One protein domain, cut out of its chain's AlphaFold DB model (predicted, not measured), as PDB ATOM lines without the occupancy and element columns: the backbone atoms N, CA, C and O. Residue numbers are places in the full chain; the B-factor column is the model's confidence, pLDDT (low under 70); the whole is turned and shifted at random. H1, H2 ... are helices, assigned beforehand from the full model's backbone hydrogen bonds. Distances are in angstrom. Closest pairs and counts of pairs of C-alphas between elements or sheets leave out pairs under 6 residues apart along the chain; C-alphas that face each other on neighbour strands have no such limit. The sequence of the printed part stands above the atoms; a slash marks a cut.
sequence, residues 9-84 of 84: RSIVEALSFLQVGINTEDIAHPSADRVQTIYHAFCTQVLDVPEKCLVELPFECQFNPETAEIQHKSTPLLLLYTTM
ATOM      1  N   ARG A   9     -25.974   3.337  -5.036       96.44
ATOM      2  CA  ARG A   9     -26.032   4.459  -4.085       96.44
ATOM      3  C   ARG A   9     -27.349   4.445  -3.323       96.44
ATOM      4  O   ARG A   9     -27.330   4.550  -2.100       96.44
ATOM      5  N   SER A  10     -28.459   4.242  -4.029       96.94
ATOM      6  CA  SER A  10     -29.772   4.097  -3.398       96.94
ATOM      7  C   SER A  10     -29.845   2.880  -2.477       96.94
ATOM      8  O   SER A  10     -30.477   2.960  -1.427       96.94
ATOM      9  N   ILE A  11     -29.173   1.773  -2.815       94.88
ATOM     10  CA  ILE A  11     -29.091   0.596  -1.932       94.88
ATOM     11  C   ILE A  11     -28.343   0.936  -0.636       94.88
ATOM     12  O   ILE A  11     -28.841   0.643   0.448       94.88
ATOM     13  N   VAL A  12     -27.172   1.576  -0.727       95.75
ATOM     14  CA  VAL A  12     -26.383   1.980   0.452       95.75
ATOM     15  C   VAL A  12     -27.174   2.925   1.354       95.75
ATOM     16  O   VAL A  12     -27.194   2.743   2.570       95.75
ATOM     17  N   GLU A  13     -27.854   3.911   0.769       95.75
ATOM     18  CA  GLU A  13     -28.696   4.848   1.514       95.75
ATOM     19  C   GLU A  13     -29.843   4.122   2.227       95.75
ATOM     20  O   GLU A  13     -30.040   4.309   3.431       95.75
ATOM     21  N   ALA A  14     -30.538   3.226   1.520       93.94
ATOM     22  CA  ALA A  14     -31.636   2.439   2.072       93.94
ATOM     23  C   ALA A  14     -31.194   1.505   3.208       93.94
ATOM     24  O   ALA A  14     -31.965   1.277   4.134       93.94
ATOM     25  N   LEU A  15     -29.965   0.981   3.162       93.81
ATOM     26  CA  LEU A  15     -29.417   0.067   4.170       93.81
ATOM     27  C   LEU A  15     -28.613   0.773   5.276       93.81
ATOM     28  O   LEU A  15     -28.094   0.111   6.175       93.81
ATOM     29  N   SER A  16     -28.513   2.105   5.249       94.31
ATOM     30  CA  SER A  16     -27.713   2.886   6.207       94.31
ATOM     31  C   SER A  16     -28.107   2.658   7.672       94.31
ATOM     32  O   SER A  16     -27.258   2.720   8.561       94.31
ATOM     33  N   PHE A  17     -29.375   2.322   7.928       93.88
ATOM     34  CA  PHE A  17     -29.878   2.027   9.269       93.88
ATOM     35  C   PHE A  17     -29.232   0.785   9.906       93.88
ATOM     36  O   PHE A  17     -29.224   0.699  11.128       93.88
ATOM     37  N   LEU A  18     -28.650  -0.132   9.116       94.00
ATOM     38  CA  LEU A  18     -27.971  -1.329   9.631       94.00
ATOM     39  C   LEU A  18     -26.648  -1.013  10.350       94.00
ATOM     40  O   LEU A  18     -26.136  -1.856  11.082       94.00
ATOM     41  N   GLN A  19     -26.069   0.177  10.128       92.19
ATOM     42  CA  GLN A  19     -24.824   0.648  10.762       92.19
ATOM     43  C   GLN A  19     -23.592  -0.271  10.573       92.19
ATOM     44  O   GLN A  19     -22.647  -0.216  11.355       92.19
ATOM     45  N   VAL A  20     -23.543  -1.079   9.503       92.88
ATOM     46  CA  VAL A  20     -22.408  -1.986   9.186       92.88
ATOM     47  C   VAL A  20     -21.415  -1.434   8.149       92.88
ATOM     48  O   VAL A  20     -20.620  -2.174   7.557       92.88
ATOM     49  N   GLY A  21     -21.460  -0.120   7.905       93.12
ATOM     50  CA  GLY A  21     -20.514   0.581   7.029       93.12
ATOM     51  C   GLY A  21     -20.563   0.137   5.563       93.12
ATOM     52  O   GLY A  21     -19.515   0.018   4.932       93.12
ATOM     53  N   ILE A  22     -21.756  -0.165   5.040       94.56
ATOM     54  CA  ILE A  22     -21.956  -0.580   3.642       94.56
ATOM     55  C   ILE A  22     -21.567   0.569   2.713       94.56
ATOM     56  O   ILE A  22     -21.965   1.712   2.929       94.56
ATOM     57  N   ASN A  23     -20.817   0.263   1.663       95.56
ATOM     58  CA  ASN A  23     -20.475   1.212   0.610       95.56
ATOM     59  C   ASN A  23     -20.854   0.663  -0.776       95.56
ATOM     60  O   ASN A  23     -21.294  -0.473  -0.921       95.56
ATOM     61  N   THR A  24     -20.705   1.481  -1.819       96.12
ATOM     62  CA  THR A  24     -21.118   1.093  -3.177       96.12
ATOM     63  C   THR A  24     -20.280  -0.037  -3.771       96.12
ATOM     64  O   THR A  24     -20.780  -0.751  -4.634       96.12
ATOM     65  N   GLU A  25     -19.033  -0.205  -3.324       95.88
ATOM     66  CA  GLU A  25     -18.162  -1.299  -3.761       95.88
ATOM     67  C   GLU A  25     -18.643  -2.636  -3.194       95.88
ATOM     68  O   GLU A  25     -18.686  -3.616  -3.926       95.88
ATOM     69  N   ASP A  26     -19.126  -2.657  -1.945       95.12
ATOM     70  CA  ASP A  26     -19.741  -3.851  -1.345       95.12
ATOM     71  C   ASP A  26     -20.958  -4.350  -2.152       95.12
ATOM     72  O   ASP A  26     -21.272  -5.538  -2.128       95.12
ATOM     73  N   ILE A  27     -21.649  -3.448  -2.861       94.62
ATOM     74  CA  ILE A  27     -22.816  -3.766  -3.697       94.62
ATOM     75  C   ILE A  27     -22.405  -4.140  -5.126       94.62
ATOM     76  O   ILE A  27     -22.951  -5.082  -5.697       94.62
ATOM     77  N   ALA A  28     -21.467  -3.399  -5.721       94.88
ATOM     78  CA  ALA A  28     -21.023  -3.622  -7.097       94.88
ATOM     79  C   ALA A  28     -20.106  -4.850  -7.230       94.88
ATOM     80  O   ALA A  28     -20.189  -5.581  -8.217       94.88
ATOM     81  N   HIS A  29     -19.263  -5.090  -6.225       95.44
ATOM     82  CA  HIS A  29     -18.271  -6.162  -6.167       95.44
ATOM     83  C   HIS A  29     -18.342  -6.880  -4.806       95.44
ATOM     84  O   HIS A  29     -17.422  -6.785  -3.988       95.44
ATOM     85  N   PRO A  30     -19.441  -7.608  -4.536       94.56
ATOM     86  CA  PRO A  30     -19.680  -8.213  -3.234       94.56
ATOM     87  C   PRO A  30     -18.626  -9.271  -2.895       94.56
ATOM     88  O   PRO A  30     -18.443 -10.249  -3.622       94.56
ATOM     89  N   SER A  31     -17.972  -9.113  -1.744       95.06
ATOM     90  CA  SER A  31     -17.159 -10.173  -1.146       95.06
ATOM     91  C   SER A  31     -18.003 -11.011  -0.183       95.06
ATOM     92  O   SER A  31     -18.940 -10.511   0.443       95.06
ATOM     93  N   ALA A  32     -17.678 -12.300  -0.047       91.31
ATOM     94  CA  ALA A  32     -18.464 -13.226   0.772       91.31
ATOM     95  C   ALA A  32     -18.597 -12.765   2.237       91.31
ATOM     96  O   ALA A  32     -19.686 -12.818   2.803       91.31
ATOM     97  N   ASP A  33     -17.507 -12.265   2.819       90.81
ATOM     98  CA  ASP A  33     -17.453 -11.758   4.195       90.81
ATOM     99  C   ASP A  33     -18.355 -10.527   4.404       90.81
ATOM    100  O   ASP A  33     -19.126 -10.442   5.365       90.81
ATOM    101  N   ARG A  34     -18.342  -9.602   3.436       93.50
ATOM    102  CA  ARG A  34     -19.188  -8.403   3.472       93.50
ATOM    103  C   ARG A  34     -20.661  -8.756   3.333       93.50
ATOM    104  O   ARG A  34     -21.473  -8.273   4.116       93.50
ATOM    105  N   VAL A  35     -20.999  -9.641   2.398       92.81
ATOM    106  CA  VAL A  35     -22.379 -10.108   2.202       92.81
ATOM    107  C   VAL A  35     -22.909 -10.802   3.457       92.81
ATOM    108  O   VAL A  35     -24.021 -10.507   3.891       92.81
ATOM    109  N   GLN A  36     -22.107 -11.666   4.086       92.69
ATOM    110  CA  GLN A  36     -22.489 -12.310   5.346       92.69
ATOM    111  C   GLN A  36     -22.729 -11.297   6.459       92.69
ATOM    112  O   GLN A  36     -23.742 -11.389   7.143       92.69
ATOM    113  N   THR A  37     -21.848 -10.309   6.615       93.69
ATOM    114  CA  THR A  37     -22.007  -9.261   7.631       93.69
ATOM    115  C   THR A  37     -23.312  -8.482   7.433       93.69
ATOM    116  O   THR A  37     -24.041  -8.233   8.393       93.69
ATOM    117  N   ILE A  38     -23.634  -8.129   6.183       95.12
ATOM    118  CA  ILE A  38     -24.862  -7.402   5.833       95.12
ATOM    119  C   ILE A  38     -26.099  -8.245   6.151       95.12
ATOM    120  O   ILE A  38     -27.013  -7.754   6.812       95.12
ATOM    121  N   TYR A  39     -26.130  -9.512   5.728       95.50
ATOM    122  CA  TYR A  39     -27.270 -10.386   6.006       95.50
ATOM    123  C   TYR A  39     -27.407 -10.719   7.487       95.50
ATOM    124  O   TYR A  39     -28.519 -10.717   7.999       95.50
ATOM    125  N   HIS A  40     -26.302 -10.924   8.200       95.44
ATOM    126  CA  HIS A  40     -26.339 -11.155   9.640       95.44
ATOM    127  C   HIS A  40     -26.962  -9.961  10.372       95.44
ATOM    128  O   HIS A  40     -27.862 -10.136  11.190       95.44
ATOM    129  N   ALA A  41     -26.542  -8.735  10.036       95.50
ATOM    130  CA  ALA A  41     -27.137  -7.522  10.592       95.50
ATOM    131  C   ALA A  41     -28.613  -7.363  10.209       95.50
ATOM    132  O   ALA A  41     -29.418  -6.937  11.031       95.50
ATOM    133  N   PHE A  42     -28.988  -7.733   8.985       95.56
ATOM    134  CA  PHE A  42     -30.384  -7.721   8.564       95.56
ATOM    135  C   PHE A  42     -31.234  -8.702   9.389       95.56
ATOM    136  O   PHE A  42     -32.279  -8.316   9.912       95.56
ATOM    137  N   CYS A  43     -30.777  -9.942   9.576       96.12
ATOM    138  CA  CYS A  43     -31.477 -10.932  10.392       96.12
ATOM    139  C   CYS A  43     -31.666 -10.456  11.838       96.12
ATOM    140  O   CYS A  43     -32.766 -10.568  12.374       96.12
ATOM    141  N   THR A  44     -30.629  -9.897  12.465       95.56
ATOM    142  CA  THR A  44     -30.710  -9.485  13.874       95.56
ATOM    143  C   THR A  44     -31.476  -8.182  14.079       95.56
ATOM    144  O   THR A  44     -32.221  -8.069  15.044       95.56
ATOM    145  N   GLN A  45     -31.337  -7.200  13.183       95.50
ATOM    146  CA  GLN A  45     -31.926  -5.868  13.377       95.50
ATOM    147  C   GLN A  45     -33.302  -5.697  12.723       95.50
ATOM    148  O   GLN A  45     -34.104  -4.900  13.204       95.50
ATOM    149  N   VAL A  46     -33.576  -6.396  11.616       95.31
ATOM    150  CA  VAL A  46     -34.832  -6.246  10.853       95.31
ATOM    151  C   VAL A  46     -35.790  -7.391  11.129       95.31
ATOM    152  O   VAL A  46     -36.981  -7.157  11.318       95.31
ATOM    153  N   LEU A  47     -35.282  -8.625  11.141       95.06
ATOM    154  CA  LEU A  47     -36.102  -9.812  11.395       95.06
ATOM    155  C   LEU A  47     -36.197 -10.165  12.886       95.06
ATOM    156  O   LEU A  47     -36.939 -11.081  13.229       95.06
ATOM    157  N   ASP A  48     -35.468  -9.448  13.751       95.19
ATOM    158  CA  ASP A  48     -35.405  -9.672  15.204       95.19
ATOM    159  C   ASP A  48     -35.007 -11.118  15.566       95.19
ATOM    160  O   ASP A  48     -35.470 -11.712  16.541       95.19
ATOM    161  N   VAL A  49     -34.147 -11.726  14.740       95.06
ATOM    162  CA  VAL A  49     -33.607 -13.064  14.994       95.06
ATOM    163  C   VAL A  49     -32.528 -12.956  16.074       95.06
ATOM    164  O   VAL A  49     -31.548 -12.233  15.879       95.06
ATOM    165  N   PRO A  50     -32.640 -13.692  17.196       94.44
ATOM    166  CA  PRO A  50     -31.603 -13.689  18.218       94.44
ATOM    167  C   PRO A  50     -30.263 -14.160  17.651       94.44
ATOM    168  O   PRO A  50     -30.204 -15.210  17.015       94.44
ATOM    169  N   GLU A  51     -29.177 -13.448  17.958       92.56
ATOM    170  CA  GLU A  51     -27.829 -13.752  17.449       92.56
ATOM    171  C   GLU A  51     -27.423 -15.215  17.678       92.56
ATOM    172  O   GLU A  51     -26.917 -15.868  16.770       92.56
ATOM    173  N   LYS A  52     -27.754 -15.780  18.846       92.44
ATOM    174  CA  LYS A  52     -27.519 -17.199  19.165       92.44
ATOM    175  C   LYS A  52     -28.070 -18.165  18.107       92.44
ATOM    176  O   LYS A  52     -27.448 -19.178  17.824       92.44
ATOM    177  N   CYS A  53     -29.205 -17.846  17.484       92.31
ATOM    178  CA  CYS A  53     -29.837 -18.689  16.468       92.31
ATOM    179  C   CYS A  53     -29.082 -18.672  15.132       92.31
ATOM    180  O   CYS A  53     -29.341 -19.521  14.284       92.31
ATOM    181  N   LEU A  54     -28.162 -17.723  14.949       92.75
ATOM    182  CA  LEU A  54     -27.302 -17.611  13.775       92.75
ATOM    183  C   LEU A  54     -25.913 -18.213  13.999       92.75
ATOM    184  O   LEU A  54     -25.157 -18.319  13.042       92.75
ATOM    185  N   VAL A  55     -25.566 -18.623  15.225       89.50
ATOM    186  CA  VAL A  55     -24.238 -19.179  15.553       89.50
ATOM    187  C   VAL A  55     -24.291 -20.571  16.186       89.50
ATOM    188  O   VAL A  55     -23.325 -21.324  16.067       89.50
ATOM    189  N   GLU A  56     -25.412 -20.949  16.800       88.25
ATOM    190  CA  GLU A  56     -25.586 -22.218  17.509       88.25
ATOM    191  C   GLU A  56     -26.721 -23.057  16.914       88.25
ATOM    192  O   GLU A  56     -27.809 -22.566  16.602       88.25
ATOM    193  N   LEU A  57     -26.475 -24.363  16.790       84.69
ATOM    194  CA  LEU A  57     -27.505 -25.321  16.398       84.69
ATOM    195  C   LEU A  57     -28.455 -25.591  17.576       84.69
ATOM    196  O   LEU A  57     -28.006 -25.690  18.717       84.69
ATOM    197  N   PRO A  58     -29.758 -25.803  17.322       80.50
ATOM    198  CA  PRO A  58     -30.738 -26.058  18.379       80.50
ATOM    199  C   PRO A  58     -30.675 -27.487  18.951       80.50
ATOM    200  O   PRO A  58     -31.523 -27.866  19.756       80.50
ATOM    201  N   PHE A  59     -29.708 -28.299  18.520       80.88
ATOM    202  CA  PHE A  59     -29.511 -29.680  18.950       80.88
ATOM    203  C   PHE A  59     -28.026 -30.043  18.956       80.88
ATOM    204  O   PHE A  59     -27.227 -29.498  18.192       80.88
ATOM    205  N   GLU A  60     -27.668 -31.009  19.799       73.81
ATOM    206  CA  GLU A  60     -26.328 -31.587  19.820       73.81
ATOM    207  C   GLU A  60     -26.123 -32.466  18.581       73.81
ATOM    208  O   GLU A  60     -26.744 -33.519  18.421       73.81
ATOM    209  N   CYS A  61     -25.239 -32.031  17.686       71.44
ATOM    210  CA  CYS A  61     -24.752 -32.876  16.605       71.44
ATOM    211  C   CYS A  61     -23.656 -33.802  17.129       71.44
ATOM    212  O   CYS A  61     -22.749 -33.374  17.840       71.44
ATOM    213  N   GLN A  62     -23.681 -35.068  16.714       74.38
ATOM    214  CA  GLN A  62     -22.516 -35.933  16.870       74.38
ATOM    215  C   GLN A  62     -21.437 -35.455  15.898       74.38
ATOM    216  O   GLN A  62     -21.477 -35.746  14.702       74.38
ATOM    217  N   PHE A  63     -20.500 -34.659  16.403       71.75
ATOM    218  CA  PHE A  63     -19.395 -34.158  15.601       71.75
ATOM    219  C   PHE A  63     -18.387 -35.284  15.372       71.75
ATOM    220  O   PHE A  63     -17.879 -35.879  16.324       71.75
ATOM    221  N   ASN A  64     -18.082 -35.565  14.104       79.75
ATOM    222  CA  ASN A  64     -16.902 -36.355  13.777       79.75
ATOM    223  C   ASN A  64     -15.673 -35.503  14.161       79.75
ATOM    224  O   ASN A  64     -15.543 -34.390  13.641       79.75
ATOM    225  N   PRO A  65     -14.771 -35.987  15.040       80.81
ATOM    226  CA  PRO A  65     -13.567 -35.256  15.433       80.81
ATOM    227  C   PRO A  65     -12.722 -34.788  14.241       80.81
ATOM    228  O   PRO A  65     -12.107 -33.729  14.308       80.81
ATOM    229  N   GLU A  66     -12.736 -35.536  13.134       85.69
ATOM    230  CA  GLU A  66     -12.001 -35.208  11.908       85.69
ATOM    231  C   GLU A  66     -12.576 -33.989  11.166       85.69
ATOM    232  O   GLU A  66     -11.857 -33.319  10.428       85.69
ATOM    233  N   THR A  67     -13.863 -33.673  11.357       82.06
ATOM    234  CA  THR A  67     -14.557 -32.567  10.672       82.06
ATOM    235  C   THR A  67     -15.019 -31.457  11.611       82.06
ATOM    236  O   THR A  67     -15.597 -30.475  11.142       82.06
ATOM    237  N   ALA A  68     -14.769 -31.579  12.917       82.25
ATOM    238  CA  ALA A  68     -15.294 -30.673  13.936       82.25
ATOM    239  C   ALA A  68     -14.919 -29.201  13.679       82.25
ATOM    240  O   ALA A  68     -15.764 -28.316  13.802       82.25
ATOM    241  N   GLU A  69     -13.682 -28.930  13.246       83.12
ATOM    242  CA  GLU A  69     -13.230 -27.566  12.936       83.12
ATOM    243  C   GLU A  69     -13.952 -26.976  11.713       83.12
ATOM    244  O   GLU A  69     -14.362 -25.812  11.720       83.12
ATOM    245  N   ILE A  70     -14.143 -27.783  10.665       84.25
ATOM    246  CA  ILE A  70     -14.863 -27.370   9.455       84.25
ATOM    247  C   ILE A  70     -16.314 -27.062   9.816       84.25
ATOM    248  O   ILE A  70     -16.837 -26.020   9.426       84.25
ATOM    249  N   GLN A  71     -16.949 -27.932  10.599       82.56
ATOM    250  CA  GLN A  71     -18.328 -27.752  11.042       82.56
ATOM    251  C   GLN A  71     -18.478 -26.480  11.877       82.56
ATOM    252  O   GLN A  71     -19.344 -25.670  11.566       82.56
ATOM    253  N   HIS A  72     -17.585 -26.227  12.836       82.81
ATOM    254  CA  HIS A  72     -17.604 -25.001  13.638       82.81
ATOM    255  C   HIS A  72     -17.553 -23.726  12.777       82.81
ATOM    256  O   HIS A  72     -18.282 -22.773  13.036       82.81
ATOM    257  N   LYS A  73     -16.729 -23.703  11.720       84.19
ATOM    258  CA  LYS A  73     -16.656 -22.559  10.790       84.19
ATOM    259  C   LYS A  73     -17.867 -22.464   9.856       84.19
ATOM    260  O   LYS A  73     -18.213 -21.375   9.414       84.19
ATOM    261  N   SER A  74     -18.496 -23.595   9.545       87.50
ATOM    262  CA  SER A  74     -19.604 -23.678   8.586       87.50
ATOM    263  C   SER A  74     -20.965 -23.398   9.219       87.50
ATOM    264  O   SER A  74     -21.866 -22.944   8.521       87.50
ATOM    265  N   THR A  75     -21.130 -23.665  10.518       89.06
ATOM    266  CA  THR A  75     -22.411 -23.527  11.224       89.06
ATOM    267  C   THR A  75     -23.012 -22.126  11.093       89.06
ATOM    268  O   THR A  75     -24.166 -22.052  10.671       89.06
ATOM    269  N   PRO A  76     -22.282 -21.018  11.342       90.31
ATOM    270  CA  PRO A  76     -22.885 -19.691  11.231       90.31
ATOM    271  C   PRO A  76     -23.356 -19.372   9.809       90.31
ATOM    272  O   PRO A  76     -24.431 -18.827   9.583       90.31
ATOM    273  N   LEU A  77     -22.560 -19.802   8.834       90.56
ATOM    274  CA  LEU A  77     -22.837 -19.708   7.404       90.56
ATOM    275  C   LEU A  77     -24.118 -20.458   7.015       90.56
ATOM    276  O   LEU A  77     -24.968 -19.922   6.307       90.56
ATOM    277  N   LEU A  78     -24.261 -21.694   7.499       90.69
ATOM    278  CA  LEU A  78     -25.420 -22.546   7.250       90.69
ATOM    279  C   LEU A  78     -26.686 -21.978   7.902       90.69
ATOM    280  O   LEU A  78     -27.744 -21.960   7.274       90.69
ATOM    281  N   LEU A  79     -26.581 -21.501   9.141       92.62
ATOM    282  CA  LEU A  79     -27.697 -20.910   9.879       92.62
ATOM    283  C   LEU A  79     -28.171 -19.604   9.239       92.62
ATOM    284  O   LEU A  79     -29.373 -19.419   9.044       92.62
ATOM    285  N   LEU A  80     -27.235 -18.743   8.833       93.19
ATOM    286  CA  LEU A  80     -27.545 -17.516   8.108       93.19
ATOM    287  C   LEU A  80     -28.223 -17.815   6.766       93.19
ATOM    288  O   LEU A  80     -29.258 -17.228   6.464       93.19
ATOM    289  N   TYR A  81     -27.691 -18.770   5.995       92.44
ATOM    290  CA  TYR A  81     -28.290 -19.199   4.726       92.44
ATOM    291  C   TYR A  81     -29.687 -19.805   4.897       92.44
ATOM    292  O   TYR A  81     -30.543 -19.593   4.055       92.44
ATOM    293  N   THR A  82     -29.927 -20.555   5.974       91.50
ATOM    294  CA  THR A  82     -31.237 -21.177   6.236       91.50
ATOM    295  C   THR A  82     -32.283 -20.151   6.681       91.50
ATOM    296  O   THR A  82     -33.480 -20.379   6.518       91.50
ATOM    297  N   THR A  83     -31.838 -19.044   7.278       91.94
ATOM    298  CA  THR A  83     -32.712 -17.975   7.780       91.94
ATOM    299  C   THR A  83     -33.164 -17.018   6.672       91.94
ATOM    300  O   THR A  83     -34.267 -16.480   6.758       91.94
ATOM    301  N   MET A  84     -32.314 -16.798   5.664       88.06
ATOM    302  CA  MET A  84     -32.567 -15.927   4.505       88.06
ATOM    303  C   MET A  84     -33.380 -16.624   3.412       88.06
ATOM    304  O   MET A  84     -34.256 -15.943   2.831       88.06
TER     305      MET A  84
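This is residues 9 to 84 of the 84 residues of the protein "Nuf2 domain-containing protein" of Ancylostoma caninum (UniProt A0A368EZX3). Loose and elongated, the model has the short helices H1 and H2 at one end, H3 in the middle, and H5 with little H4 beyond it. The loop of residues 56 to 67 makes the other end. The printed part has 76 residues with five named helices, H1 to H5 in order, and no named strand: all helix. The radius of gyration of the C-alphas is 14.7 A, the spans 46 by 26 by 16 A.

H1, residues 9 to 14, touches H2, residues 24 to 28; the closest C-alphas, of Arg 9 and Thr 24, are 6.0 A apart. H3, residues 32 to 45, touches residues 77 to 83 alone of H5, residues 68 to 83, closest at the C-alphas of His 40 and Leu 80, 6.7 A, at a steep tilt of 56 degrees, the same way. H4, residues 52 to 55, touches residues 75 to 80 alone of H5; the closest C-alphas, of Val 55 and Pro 76, are 4.6 A apart. Every O i to N i+4 pair is within hydrogen-bond range in H1, H2 and H3, 10 of 12 in H5; H4 is too short for one.

C-alpha 9 begins H1 at (-26.032, 4.459, -4.085); C-alpha 83 ends H5 at (-32.712, -17.975, 7.780). H3 measures 19.9 A, H5 22.4 A.

The printed part has no cut. The link from H4 to H5 is long. No printed residue is under pLDDT 70.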